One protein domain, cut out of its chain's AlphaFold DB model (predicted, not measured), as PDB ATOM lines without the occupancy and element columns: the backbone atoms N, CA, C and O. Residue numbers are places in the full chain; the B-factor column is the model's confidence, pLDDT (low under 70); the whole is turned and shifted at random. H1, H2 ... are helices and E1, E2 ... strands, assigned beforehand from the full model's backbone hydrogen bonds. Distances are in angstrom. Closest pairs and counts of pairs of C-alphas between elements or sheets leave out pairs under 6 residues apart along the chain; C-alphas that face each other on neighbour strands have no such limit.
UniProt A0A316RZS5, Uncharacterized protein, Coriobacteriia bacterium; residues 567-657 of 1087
ATOM      1  N   THR A 567     -15.617 -52.038   3.199       95.12
ATOM      2  CA  THR A 567     -16.240 -51.179   4.214       95.12
ATOM      3  C   THR A 567     -15.135 -50.468   4.990       95.12
ATOM      4  O   THR A 567     -14.050 -51.017   5.150       95.12
ATOM      5  N   ALA A 568     -15.389 -49.248   5.457       95.81
ATOM      6  CA  ALA A 568     -14.497 -48.559   6.381       95.81
ATOM      7  C   ALA A 568     -15.097 -48.554   7.798       95.81
ATOM      8  O   ALA A 568     -16.306 -48.441   7.971       95.81
ATOM      9  N   GLU A 569     -14.252 -48.672   8.814       95.44
ATOM     10  CA  GLU A 569     -14.587 -48.533  10.232       95.44
ATOM     11  C   GLU A 569     -13.901 -47.274  10.772       95.44
ATOM     12  O   GLU A 569     -12.692 -47.089  10.593       95.44
ATOM     13  N   PHE A 570     -14.665 -46.432  11.467       94.81
ATOM     14  CA  PHE A 570     -14.154 -45.318  12.259       94.81
ATOM     15  C   PHE A 570     -14.803 -45.339  13.649       94.81
ATOM     16  O   PHE A 570     -16.019 -45.201  13.780       94.81
ATOM     17  N   GLU A 571     -13.994 -45.540  14.694       90.12
ATOM     18  CA  GLU A 571     -14.440 -45.558  16.100       90.12
ATOM     19  C   GLU A 571     -15.643 -46.500  16.352       90.12
ATOM     20  O   GLU A 571     -16.591 -46.169  17.058       90.12
ATOM     21  N   GLY A 572     -15.624 -47.685  15.726       91.06
ATOM     22  CA  GLY A 572     -16.703 -48.681  15.803       91.06
ATOM     23  C   GLY A 572     -17.927 -48.393  14.920       91.06
ATOM     24  O   GLY A 572     -18.840 -49.217  14.858       91.06
ATOM     25  N   ASN A 573     -17.952 -47.266  14.206       94.44
ATOM     26  CA  ASN A 573     -18.999 -46.918  13.248       94.44
ATOM     27  C   ASN A 573     -18.606 -47.411  11.850       94.44
ATOM     28  O   ASN A 573     -17.506 -47.136  11.368       94.44
ATOM     29  N   SER A 574     -19.517 -48.133  11.196       94.56
ATOM     30  CA  SER A 574     -19.356 -48.566   9.804       94.56
ATOM     31  C   SER A 574     -19.618 -47.407   8.840       94.56
ATOM     32  O   SER A 574     -20.544 -46.622   9.048       94.56
ATOM     33  N   ILE A 575     -18.825 -47.329   7.774       96.94
ATOM     34  CA  ILE A 575     -18.964 -46.411   6.647       96.94
ATOM     35  C   ILE A 575     -18.923 -47.250   5.367       96.94
ATOM     36  O   ILE A 575     -17.936 -47.927   5.071       96.94
ATOM     37  N   LEU A 576     -19.998 -47.194   4.588       95.81
ATOM     38  CA  LEU A 576     -20.122 -47.887   3.310       95.81
ATOM     39  C   LEU A 576     -19.540 -47.029   2.176       95.81
ATOM     40  O   LEU A 576     -19.729 -45.808   2.169       95.81
ATOM     41  N   PRO A 577     -18.865 -47.640   1.185       94.81
ATOM     42  CA  PRO A 577     -18.348 -46.911   0.038       94.81
ATOM     43  C   PRO A 577     -19.484 -46.448  -0.878       94.81
ATOM     44  O   PRO A 577     -20.402 -47.198  -1.215       94.81
ATOM     45  N   VAL A 578     -19.363 -45.229  -1.392       93.31
ATOM     46  CA  VAL A 578     -20.166 -44.756  -2.517       93.31
ATOM     47  C   VAL A 578     -19.663 -45.456  -3.779       93.31
ATOM     48  O   VAL A 578     -18.496 -45.332  -4.166       93.31
ATOM     49  N   ASN A 579     -20.551 -46.206  -4.429       90.00
ATOM     50  CA  ASN A 579     -20.250 -46.919  -5.667       90.00
ATOM     51  C   ASN A 579     -20.105 -45.930  -6.832       90.00
ATOM     52  O   ASN A 579     -21.098 -45.419  -7.348       90.00
ATOM     53  N   LEU A 580     -18.870 -45.689  -7.279       89.38
ATOM     54  CA  LEU A 580     -18.624 -44.991  -8.537       89.38
ATOM     55  C   LEU A 580     -18.762 -45.976  -9.710       89.38
ATOM     56  O   LEU A 580     -18.558 -47.188  -9.582       89.38
ATOM     57  N   ARG A 581     -19.097 -45.439 -10.883       88.25
ATOM     58  CA  ARG A 581     -19.130 -46.192 -12.147       88.25
ATOM     59  C   ARG A 581     -17.750 -46.722 -12.546       88.25
ATOM     60  O   ARG A 581     -16.739 -46.164 -12.127       88.25
ATOM     61  N   ASN A 582     -17.708 -47.738 -13.407       84.25
ATOM     62  CA  ASN A 582     -16.505 -48.463 -13.842       84.25
ATOM     63  C   ASN A 582     -15.755 -49.164 -12.688       84.25
ATOM     64  O   ASN A 582     -14.536 -49.293 -12.724       84.25
ATOM     65  N   GLY A 583     -16.474 -49.596 -11.644       86.00
ATOM     66  CA  GLY A 583     -15.922 -50.377 -10.523       86.00
ATOM     67  C   GLY A 583     -15.135 -49.588  -9.467       86.00
ATOM     68  O   GLY A 583     -14.668 -50.182  -8.497       86.00
ATOM     69  N   ASP A 584     -15.002 -48.269  -9.612       90.94
ATOM     70  CA  ASP A 584     -14.325 -47.412  -8.629       90.94
ATOM     71  C   ASP A 584     -15.191 -47.159  -7.381       90.94
ATOM     72  O   ASP A 584     -16.400 -47.416  -7.363       90.94
ATOM     73  N   ARG A 585     -14.580 -46.647  -6.311       92.31
ATOM     74  CA  ARG A 585     -15.241 -46.417  -5.016       92.31
ATOM     75  C   ARG A 585     -14.853 -45.071  -4.421       92.31
ATOM     76  O   ARG A 585     -13.766 -44.567  -4.687       92.31
ATOM     77  N   PHE A 586     -15.734 -44.502  -3.606       95.06
ATOM     78  CA  PHE A 586     -15.470 -43.284  -2.847       95.06
ATOM     79  C   PHE A 586     -15.853 -43.453  -1.368       95.06
ATOM     80  O   PHE A 586     -16.993 -43.792  -1.067       95.06
ATOM     81  N   PHE A 587     -14.922 -43.173  -0.455       95.81
ATOM     82  CA  PHE A 587     -15.193 -43.020   0.976       95.81
ATOM     83  C   PHE A 587     -15.138 -41.542   1.379       95.81
ATOM     84  O   PHE A 587     -14.103 -40.883   1.242       95.81
ATOM     85  N   ALA A 588     -16.242 -41.045   1.935       96.19
ATOM     86  CA  ALA A 588     -16.239 -39.855   2.774       96.19
ATOM     87  C   ALA A 588     -15.830 -40.276   4.191       96.19
ATOM     88  O   ALA A 588     -16.447 -41.185   4.747       96.19
ATOM     89  N   LEU A 589     -14.797 -39.652   4.760       95.69
ATOM     90  CA  LEU A 589     -14.354 -39.917   6.132       95.69
ATOM     91  C   LEU A 589     -14.612 -38.716   7.064       95.69
ATOM     92  O   LEU A 589     -14.521 -37.567   6.612       95.69
ATOM     93  N   PRO A 590     -14.877 -38.957   8.364       95.19
ATOM     94  CA  PRO A 590     -15.010 -37.924   9.392       95.19
ATOM     95  C   PRO A 590     -13.844 -36.941   9.442       95.19
ATOM     96  O   PRO A 590     -12.703 -37.300   9.156       95.19
ATOM     97  N   ALA A 591     -14.103 -35.698   9.850       93.00
ATOM     98  CA  ALA A 591     -13.088 -34.642   9.865       93.00
ATOM     99  C   ALA A 591     -11.911 -34.949  10.811       93.00
ATOM    100  O   ALA A 591     -10.772 -34.580  10.517       93.00
ATOM    101  N   SER A 592     -12.187 -35.682  11.890       93.12
ATOM    102  CA  SER A 592     -11.229 -36.196  12.872       93.12
ATOM    103  C   SER A 592     -10.433 -37.422  12.400       93.12
ATOM    104  O   SER A 592      -9.444 -37.780  13.038       93.12
ATOM    105  N   ALA A 593     -10.806 -38.062  11.284       93.56
ATOM    106  CA  ALA A 593     -10.154 -39.284  10.823       93.56
ATOM    107  C   ALA A 593      -8.687 -39.051  10.417       93.56
ATOM    108  O   ALA A 593      -8.360 -38.133   9.653       93.56
ATOM    109  N   THR A 594      -7.814 -39.930  10.905       91.75
ATOM    110  CA  THR A 594      -6.413 -40.084  10.499       91.75
ATOM    111  C   THR A 594      -6.234 -41.363   9.675       91.75
ATOM    112  O   THR A 594      -7.164 -42.163   9.533       91.75
ATOM    113  N   GLY A 595      -5.025 -41.571   9.146       90.88
ATOM    114  CA  GLY A 595      -4.678 -42.798   8.427       90.88
ATOM    115  C   GLY A 595      -4.788 -44.061   9.286       90.88
ATOM    116  O   GLY A 595      -5.135 -45.114   8.763       90.88
ATOM    117  N   ASP A 596      -4.582 -43.945  10.600       91.12
ATOM    118  CA  ASP A 596      -4.512 -45.088  11.519       91.12
ATOM    119  C   ASP A 596      -5.865 -45.374  12.204       91.12
ATOM    120  O   ASP A 596      -6.157 -46.513  12.572       91.12
ATOM    121  N   THR A 597      -6.721 -44.353  12.364       91.94
ATOM    122  CA  THR A 597      -8.078 -44.513  12.927       91.94
ATOM    123  C   THR A 597      -9.091 -45.039  11.914       91.94
ATOM    124  O   THR A 597     -10.093 -45.626  12.310       91.94
ATOM    125  N   ALA A 598      -8.862 -44.792  10.620       94.19
ATOM    126  CA  ALA A 598      -9.703 -45.292   9.541       94.19
ATOM    127  C   ALA A 598      -9.194 -46.671   9.102       94.19
ATOM    128  O   ALA A 598      -8.129 -46.779   8.493       94.19
ATOM    129  N   LYS A 599      -9.954 -47.724   9.407       95.50
ATOM    130  CA  LYS A 599      -9.629 -49.099   9.005       95.50
ATOM    131  C   LYS A 599     -10.512 -49.507   7.841       95.50
ATOM    132  O   LYS A 599     -11.711 -49.272   7.890       95.50
ATOM    133  N   LEU A 600      -9.948 -50.132   6.821       95.44
ATOM    134  CA  LEU A 600     -10.678 -50.659   5.678       95.44
ATOM    135  C   LEU A 600     -10.675 -52.184   5.745       95.44
ATOM    136  O   LEU A 600      -9.618 -52.796   5.890       95.44
ATOM    137  N   SER A 601     -11.859 -52.778   5.640       94.12
ATOM    138  CA  SER A 601     -12.058 -54.216   5.492       94.12
ATOM    139  C   SER A 601     -12.445 -54.554   4.055       94.12
ATOM    140  O   SER A 601     -13.101 -53.761   3.370       94.12
ATOM    141  N   PHE A 602     -12.043 -55.742   3.607       93.81
ATOM    142  CA  PHE A 602     -12.306 -56.255   2.262       93.81
ATOM    143  C   PHE A 602     -12.963 -57.637   2.359       93.81
ATOM    144  O   PHE A 602     -12.636 -58.417   3.252       93.81
ATOM    145  N   GLY A 603     -13.923 -57.944   1.485       91.44
ATOM    146  CA  GLY A 603     -14.617 -59.241   1.483       91.44
ATOM    147  C   GLY A 603     -13.804 -60.365   0.838       91.44
ATOM    148  O   GLY A 603     -14.024 -61.536   1.134       91.44
ATOM    149  N   GLU A 604     -12.862 -59.999  -0.024       91.69
ATOM    150  CA  GLU A 604     -12.015 -60.880  -0.819       91.69
ATOM    151  C   GLU A 604     -10.526 -60.605  -0.533       91.69
ATOM    152  O   GLU A 604     -10.177 -59.532  -0.044       91.69
ATOM    153  N   ASP A 605      -9.643 -61.554  -0.867       93.56
ATOM    154  CA  ASP A 605      -8.190 -61.328  -0.842       93.56
ATOM    155  C   ASP A 605      -7.804 -60.261  -1.883       93.56
ATOM    156  O   ASP A 605      -8.057 -60.428  -3.081       93.56
ATOM    157  N   VAL A 606      -7.170 -59.171  -1.439       94.69
ATOM    158  CA  VAL A 606      -6.793 -58.033  -2.294       94.69
ATOM    159  C   VAL A 606      -5.370 -57.550  -2.037       94.69
ATOM    160  O   VAL A 606      -4.853 -57.616  -0.927       94.69
ATOM    161  N   TYR A 607      -4.747 -56.996  -3.075       95.44
ATOM    162  CA  TYR A 607      -3.426 -56.379  -3.003       95.44
ATOM    163  C   TYR A 607      -3.588 -54.860  -3.091       95.44
ATOM    164  O   TYR A 607      -4.082 -54.342  -4.093       95.44
ATOM    165  N   VAL A 608      -3.205 -54.137  -2.040       93.94
ATOM    166  CA  VAL A 608      -3.588 -52.735  -1.823       93.94
ATOM    167  C   VAL A 608      -2.405 -51.782  -1.992       93.94
ATOM    168  O   VAL A 608      -1.299 -52.042  -1.514       93.94
ATOM    169  N   GLY A 609      -2.653 -50.643  -2.641       92.25
ATOM    170  CA  GLY A 609      -1.733 -49.506  -2.658       92.25
ATOM    171  C   GLY A 609      -0.503 -49.683  -3.558       92.25
ATOM    172  O   GLY A 609      -0.373 -50.685  -4.267       92.25
ATOM    173  N   PRO A 610       0.430 -48.710  -3.550       88.81
ATOM    174  CA  PRO A 610       1.644 -48.756  -4.371       88.81
ATOM    175  C   PRO A 610       2.556 -49.935  -3.997       88.81
ATOM    176  O   PRO A 610       3.193 -50.519  -4.870       88.81
ATOM    177  N   ASN A 611       2.557 -50.324  -2.719       89.94
ATOM    178  CA  ASN A 611       3.351 -51.432  -2.188       89.94
ATOM    179  C   ASN A 611       2.718 -52.816  -2.441       89.94
ATOM    180  O   ASN A 611       3.339 -53.824  -2.114       89.94
ATOM    181  N   LYS A 612       1.497 -52.877  -3.001       92.50
ATOM    182  CA  LYS A 612       0.704 -54.105  -3.201       92.50
ATOM    183  C   LYS A 612       0.624 -54.975  -1.937       92.50
ATOM    184  O   LYS A 612       0.873 -56.179  -1.982       92.50
ATOM    185  N   LEU A 613       0.271 -54.362  -0.807       94.69
ATOM    186  CA  LEU A 613       0.078 -55.058   0.464       94.69
ATOM    187  C   LEU A 613      -1.049 -56.089   0.331       94.69
ATOM    188  O   LEU A 613      -2.182 -55.715   0.046       94.69
ATOM    189  N   ASN A 614      -0.748 -57.368   0.551       95.81
ATOM    190  CA  ASN A 614      -1.762 -58.420   0.582       95.81
ATOM    191  C   ASN A 614      -2.611 -58.296   1.860       95.81
ATOM    192  O   ASN A 614      -2.070 -58.372   2.965       95.81
ATOM    193  N   VAL A 615      -3.922 -58.136   1.701       95.12
ATOM    194  CA  VAL A 615      -4.917 -58.109   2.777       95.12
ATOM    195  C   VAL A 615      -5.927 -59.220   2.502       95.12
ATOM    196  O   VAL A 615      -6.644 -59.179   1.503       95.12
ATOM    197  N   SER A 616      -5.969 -60.224   3.378       94.12
ATOM    198  CA  SER A 616      -6.876 -61.366   3.231       94.12
ATOM    199  C   SER A 616      -8.335 -60.992   3.497       94.12
ATOM    200  O   SER A 616      -8.619 -60.172   4.376       94.12
ATOM    201  N   GLY A 617      -9.265 -61.647   2.803       93.12
ATOM    202  CA  GLY A 617     -10.703 -61.432   2.957       93.12
ATOM    203  C   GLY A 617     -11.165 -61.563   4.414       93.12
ATOM    204  O   GLY A 617     -10.778 -62.484   5.134       93.12
ATOM    205  N   GLY A 618     -11.974 -60.607   4.868       89.19
ATOM    206  CA  GLY A 618     -12.416 -60.474   6.260       89.19
ATOM    207  C   GLY A 618     -11.399 -59.826   7.210       89.19
ATOM    208  O   GLY A 618     -11.719 -59.650   8.384       89.19
ATOM    209  N   SER A 619     -10.204 -59.455   6.734       92.25
ATOM    210  CA  SER A 619      -9.195 -58.727   7.519       92.25
ATOM    211  C   SER A 619      -9.290 -57.213   7.308       92.25
ATOM    212  O   SER A 619      -9.800 -56.743   6.288       92.25
ATOM    213  N   ASN A 620      -8.745 -56.451   8.261       92.00
ATOM    214  CA  ASN A 620      -8.668 -54.992   8.198       92.00
ATOM    215  C   ASN A 620      -7.226 -54.532   7.928       92.00
ATOM    216  O   ASN A 620      -6.292 -55.055   8.534       92.00
ATOM    217  N   ALA A 621      -7.068 -53.491   7.114       95.00
ATOM    218  CA  ALA A 621      -5.849 -52.685   6.991       95.00
ATOM    219  C   ALA A 621      -6.150 -51.229   7.390       95.00
ATOM    220  O   ALA A 621      -7.297 -50.793   7.288       95.00
ATOM    221  N   THR A 622      -5.169 -50.457   7.856       95.44
ATOM    222  CA  THR A 622      -5.368 -49.011   8.075       95.44
ATOM    223  C   THR A 622      -5.317 -48.250   6.748       95.44
ATOM    224  O   THR A 622      -4.738 -48.723   5.771       95.44
ATOM    225  N   LEU A 623      -5.881 -47.042   6.684       94.31
ATOM    226  CA  LEU A 623      -5.709 -46.171   5.518       94.31
ATOM    227  C   LEU A 623      -4.222 -45.821   5.289       94.31
ATOM    228  O   LEU A 623      -3.811 -45.714   4.136       94.31
ATOM    229  N   THR A 624      -3.405 -45.723   6.345       93.88
ATOM    230  CA  THR A 624      -1.935 -45.612   6.234       93.88
ATOM    231  C   THR A 624      -1.342 -46.815   5.483       93.88
ATOM    232  O   THR A 624      -0.585 -46.630   4.530       93.88
ATOM    233  N   ASP A 625      -1.742 -48.042   5.834       94.12
ATOM    234  CA  ASP A 625      -1.313 -49.266   5.139       94.12
ATOM    235  C   ASP A 625      -1.775 -49.286   3.670       94.12
ATOM    236  O   ASP A 625      -1.009 -49.649   2.775       94.12
ATOM    237  N   CYS A 626      -3.017 -48.862   3.400       94.31
ATOM    238  CA  CYS A 626      -3.585 -48.814   2.049       94.31
ATOM    239  C   CYS A 626      -2.897 -47.789   1.129       94.31
ATOM    240  O   CYS A 626      -2.865 -47.980  -0.089       94.31
ATOM    241  N   LEU A 627      -2.363 -46.702   1.693       92.56
ATOM    242  CA  LEU A 627      -1.600 -45.684   0.965       92.56
ATOM    243  C   LEU A 627      -0.118 -46.053   0.828       92.56
ATOM    244  O   LEU A 627       0.513 -45.683  -0.159       92.56
ATOM    245  N   GLY A 628       0.443 -46.771   1.804       90.62
ATOM    246  CA  GLY A 628       1.887 -46.987   1.930       90.62
ATOM    247  C   GLY A 628       2.656 -45.768   2.461       90.62
ATOM    248  O   GLY A 628       3.881 -45.813   2.534       90.62
ATOM    249  N   GLU A 629       1.951 -44.697   2.837       88.88
ATOM    250  CA  GLU A 629       2.485 -43.457   3.405       88.88
ATOM    251  C   GLU A 629       1.496 -42.832   4.408       88.88
ATOM    252  O   GLU A 629       0.325 -43.209   4.479       88.88
ATOM    253  N   SER A 630       1.960 -41.868   5.209       85.38
ATOM    254  CA  SER A 630       1.136 -41.252   6.255       85.38
ATOM    255  C   SER A 630       0.094 -40.282   5.686       85.38
ATOM    256  O   SER A 630       0.427 -39.336   4.973       85.38
ATOM    257  N   PHE A 631      -1.165 -40.434   6.105       83.44
ATOM    258  CA  PHE A 631      -2.275 -39.518   5.793       83.44
ATOM    259  C   PHE A 631      -2.211 -38.196   6.606       83.44
ATOM    260  O   PHE A 631      -3.207 -37.710   7.144       83.44
ATOM    261  N   ALA A 632      -1.020 -37.610   6.741       76.00
ATOM    262  CA  ALA A 632      -0.785 -36.380   7.490       76.00
ATOM    263  C   ALA A 632      -1.050 -35.140   6.616       76.00
ATOM    264  O   ALA A 632      -0.413 -34.936   5.587       76.00
ATOM    265  N   GLY A 633      -2.002 -34.291   7.018       70.44
ATOM    266  CA  GLY A 633      -2.334 -33.032   6.328       70.44
ATOM    267  C   GLY A 633      -3.129 -33.184   5.020       70.44
ATOM    268  O   GLY A 633      -3.929 -32.303   4.693       70.44
ATOM    269  N   ASN A 634      -2.986 -34.308   4.317       78.25
ATOM    270  CA  ASN A 634      -3.806 -34.660   3.161       78.25
ATOM    271  C   ASN A 634      -5.291 -34.775   3.561       78.25
ATOM    272  O   ASN A 634      -5.645 -35.431   4.533       78.25
ATOM    273  N   ASN A 635      -6.179 -34.127   2.799       86.50
ATOM    274  CA  ASN A 635      -7.640 -34.219   2.985       86.50
ATOM    275  C   ASN A 635      -8.338 -34.948   1.822       86.50
ATOM    276  O   ASN A 635      -9.566 -35.012   1.767       86.50
ATOM    277  N   ARG A 636      -7.543 -35.448   0.872       88.12
ATOM    278  CA  ARG A 636      -7.948 -36.147  -0.342       88.12
ATOM    279  C   ARG A 636      -6.785 -37.030  -0.796       88.12
ATOM    280  O   ARG A 636      -5.675 -36.519  -0.889       88.12
ATOM    281  N   VAL A 637      -7.056 -38.295  -1.101       90.12
ATOM    282  CA  VAL A 637      -6.102 -39.279  -1.653       90.12
ATOM    283  C   VAL A 637      -6.844 -40.304  -2.522       90.12
ATOM    284  O   VAL A 637      -8.068 -40.436  -2.416       90.12
ATOM    285  N   SER A 638      -6.127 -41.070  -3.344       92.25
ATOM    286  CA  SER A 638      -6.622 -42.342  -3.878       92.25
ATOM    287  C   SER A 638      -5.571 -43.446  -3.793       92.25
ATOM    288  O   SER A 638      -4.370 -43.186  -3.791       92.25
ATOM    289  N   PHE A 639      -6.032 -44.693  -3.748       92.94
ATOM    290  CA  PHE A 639      -5.188 -45.878  -3.885       92.94
ATOM    291  C   PHE A 639      -5.869 -46.916  -4.785       92.94
ATOM    292  O   PHE A 639      -7.056 -46.816  -5.110       92.94
ATOM    293  N   VAL A 640      -5.097 -47.909  -5.221       92.00
ATOM    294  CA  VAL A 640      -5.550 -48.958  -6.141       92.00
ATOM    295  C   VAL A 640      -5.667 -50.291  -5.406       92.00
ATOM    296  O   VAL A 640      -4.826 -50.618  -4.570       92.00
ATOM    297  N   LEU A 641      -6.707 -51.052  -5.742       92.69
ATOM    298  CA  LEU A 641      -6.841 -52.470  -5.427       92.69
ATOM    299  C   LEU A 641      -6.455 -53.296  -6.652       92.69
ATOM    300  O   LEU A 641      -6.945 -53.037  -7.757       92.69
ATOM    301  N   TYR A 642      -5.630 -54.313  -6.437       92.38
ATOM    302  CA  TYR A 642      -5.227 -55.299  -7.430       92.38
ATOM    303  C   TYR A 642      -5.681 -56.708  -7.018       92.38
ATOM    304  O   TYR A 642      -5.748 -57.021  -5.829       92.38
ATOM    305  N   ASP A 643      -5.961 -57.564  -8.002       90.69
ATOM    306  CA  ASP A 643      -6.117 -59.006  -7.778       90.69
ATOM    307  C   ASP A 643      -4.753 -59.721  -7.653       90.69
ATOM    308  O   ASP A 643      -3.692 -59.118  -7.837       90.69
ATOM    309  N   ALA A 644      -4.774 -61.028  -7.373       91.12
ATOM    310  CA  ALA A 644      -3.572 -61.856  -7.222       91.12
ATOM    311  C   ALA A 644      -2.720 -62.015  -8.503       91.12
ATOM    312  O   ALA A 644      -1.587 -62.484  -8.420       91.12
ATOM    313  N   SER A 645      -3.214 -61.606  -9.681       90.69
ATOM    314  CA  SER A 645      -2.396 -61.485 -10.902       90.69
ATOM    315  C   SER A 645      -1.687 -60.126 -11.010       90.69
ATOM    316  O   SER A 645      -0.887 -59.899 -11.916       90.69
ATOM    317  N   GLY A 646      -1.966 -59.206 -10.081       87.69
ATOM    318  CA  GLY A 646      -1.442 -57.847 -10.062       87.69
ATOM    319  C   GLY A 646      -2.202 -56.865 -10.958       87.69
ATOM    320  O   GLY A 646      -1.701 -55.753 -11.151       87.69
ATOM    321  N   LYS A 647      -3.376 -57.250 -11.480       87.25
ATOM    322  CA  LYS A 647      -4.268 -56.445 -12.331       87.25
ATOM    323  C   LYS A 647      -5.179 -55.552 -11.482       87.25
ATOM    324  O   LYS A 647      -5.714 -55.996 -10.475       87.25
ATOM    325  N   GLU A 648      -5.390 -54.301 -11.904       89.12
ATOM    326  CA  GLU A 648      -6.270 -53.344 -11.211       89.12
ATOM    327  C   GLU A 648      -7.749 -53.784 -11.243       89.12
ATOM    328  O   GLU A 648      -8.328 -53.993 -12.314       89.12
ATOM    329  N   ILE A 649      -8.368 -53.864 -10.059       89.25
ATOM    330  CA  ILE A 649      -9.783 -54.215  -9.849       89.25
ATOM    331  C   ILE A 649     -10.616 -53.088  -9.228       89.25
ATOM    332  O   ILE A 649     -11.828 -53.089  -9.387       89.25
ATOM    333  N   SER A 650     -10.024 -52.074  -8.594       90.56
ATOM    334  CA  SER A 650     -10.748 -50.848  -8.211       90.56
ATOM    335  C   SER A 650      -9.775 -49.705  -7.940       90.56
ATOM    336  O   SER A 650      -8.652 -49.952  -7.508       90.56
ATOM    337  N   ARG A 651     -10.197 -48.454  -8.161       91.81
ATOM    338  CA  ARG A 651      -9.565 -47.294  -7.527       91.81
ATOM    339  C   ARG A 651     -10.491 -46.761  -6.443       91.81
ATOM    340  O   ARG A 651     -11.664 -46.479  -6.702       91.81
ATOM    341  N   VAL A 652      -9.947 -46.620  -5.241       93.56
ATOM    342  CA  VAL A 652     -10.651 -46.101  -4.071       93.56
ATOM    343  C   VAL A 652     -10.207 -44.661  -3.855       93.56
ATOM    344  O   VAL A 652      -9.034 -44.393  -3.607       93.56
ATOM    345  N   PHE A 653     -11.150 -43.732  -3.964       93.81
ATOM    346  CA  PHE A 653     -10.970 -42.326  -3.621       93.81
ATOM    347  C   PHE A 653     -11.387 -42.101  -2.171       93.81
ATOM    348  O   PHE A 653     -12.425 -42.601  -1.739       93.81
ATOM    349  N   VAL A 654     -10.619 -41.314  -1.427       93.88
ATOM    350  CA  VAL A 654     -10.920 -40.969  -0.036       93.88
ATOM    351  C   VAL A 654     -10.846 -39.455   0.112       93.88
ATOM    352  O   VAL A 654      -9.820 -38.854  -0.205       93.88
ATOM    353  N   LEU A 655     -11.930 -38.827   0.572       93.69
ATOM    354  CA  LEU A 655     -11.945 -37.415   0.970       93.69
ATOM    355  C   LEU A 655     -12.327 -37.322   2.447       93.69
ATOM    356  O   LEU A 655     -13.119 -38.118   2.948       93.69
ATOM    357  N   ARG A 656     -11.774 -36.319   3.129       92.75
ATOM    358  CA  ARG A 656     -12.051 -36.055   4.539       92.75
ATOM    359  C   ARG A 656     -12.939 -34.825   4.714       92.75
ATOM    360  O   ARG A 656     -12.645 -33.756   4.171       92.75
ATOM    361  N   SER A 657     -13.981 -34.980   5.525       93.88
ATOM    362  CA  SER A 657     -14.938 -33.944   5.917       93.88
ATOM    363  C   SER A 657     -14.276 -32.662   6.442       93.88
ATOM    364  O   SER A 657     -13.119 -32.664   6.876       93.88
TER     365      SER A 657
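AT A GLANCE: This is residues 567 to 657 of the 1087 residues of an uncharacterized protein of Coriobacteriia bacterium (UniProt A0A316RZS5). A curled sheet of five strands, E3 E9 E8 E5 E6, bends round toward a smaller sheet of four, E2 E1 E4 E7, and the two wall in a shared interior like a loose barrel that is not closed. Both edges of the larger sheet, E3 and E6, come near the smaller one, and the short helix H1 plugs the side between E8 and E4. The printed part has 91 residues, in the chain order E1 E2 E3 E4 E5 E6 E7 H1 E8 E9; its class is mostly strand. The larger sheet is mixed, the smaller all antiparallel. The whole is compact, with a radius of gyration of the C-alphas of 12.0 A and spans of 36 by 25 by 23 A.

HOW THE PARTS SIT: In the strongly twisted larger sheet, E9, residues 648 to 656, is antiparallel to E8, residues 636 to 642, at 160 degrees, with N 641 and O 650 2.8 A apart; they form a hairpin. E3, residues 585 to 589, is the edge strand parallel to E9, with N 587 and O 653 2.9 A apart. E5, residues 606 to 608, is antiparallel to E8, with N 642 and O 607 2.8 A apart. It forms a hairpin with the edge strand E6, residues 613 to 615, with N 608 and O 613 2.8 A apart. In the smaller sheet, E1, residues 567 to 570, is antiparallel to E4, residues 598 to 602, with N 569 and O 599 2.8 A apart. E2, residues 573 to 575, forms a hairpin with E1, with N 575 and O 568 2.8 A apart. E7, residues 620 to 622, is antiparallel to E4, with N 600 and O 621 2.8 A apart. Between the sheets, the closest C-alphas of E2 and E3 are those of Ile 575 and Phe 587, 7.6 A apart; those of E6 and E7 are Val 615 and Ala 621, 6.9 A apart. E4 and E9 are apart. H1, residues 623 to 627, is at the larger sheet's level, with a height of 1.4 A, and only grazes the smaller sheet. Its closest C-alpha pair with E8 is Leu 627 and Phe 639, 6.0 A, and with E4 Leu 623 and Ala 598, 5.7 A. In H1 every O i to N i+4 pair is within hydrogen-bond range.

IN THESE COORDINATES: E9 is 24.1 A long, E8 20.6 A, E4 13.4 A, E3 12.9 A and E1 10.2 A. E1 begins at C-alpha 567, (-16.240, -51.179, 4.214), and E9 ends at C-alpha 656, (-12.051, -36.055, 4.539).

THE WHOLE: The C-alphas farthest apart, those of Ser 592 and Ser 645, are 35.8 A apart. The printed part has no cut, and no link is long. The mean pLDDT of the printed part is 91.8, and no printed residue is under 70.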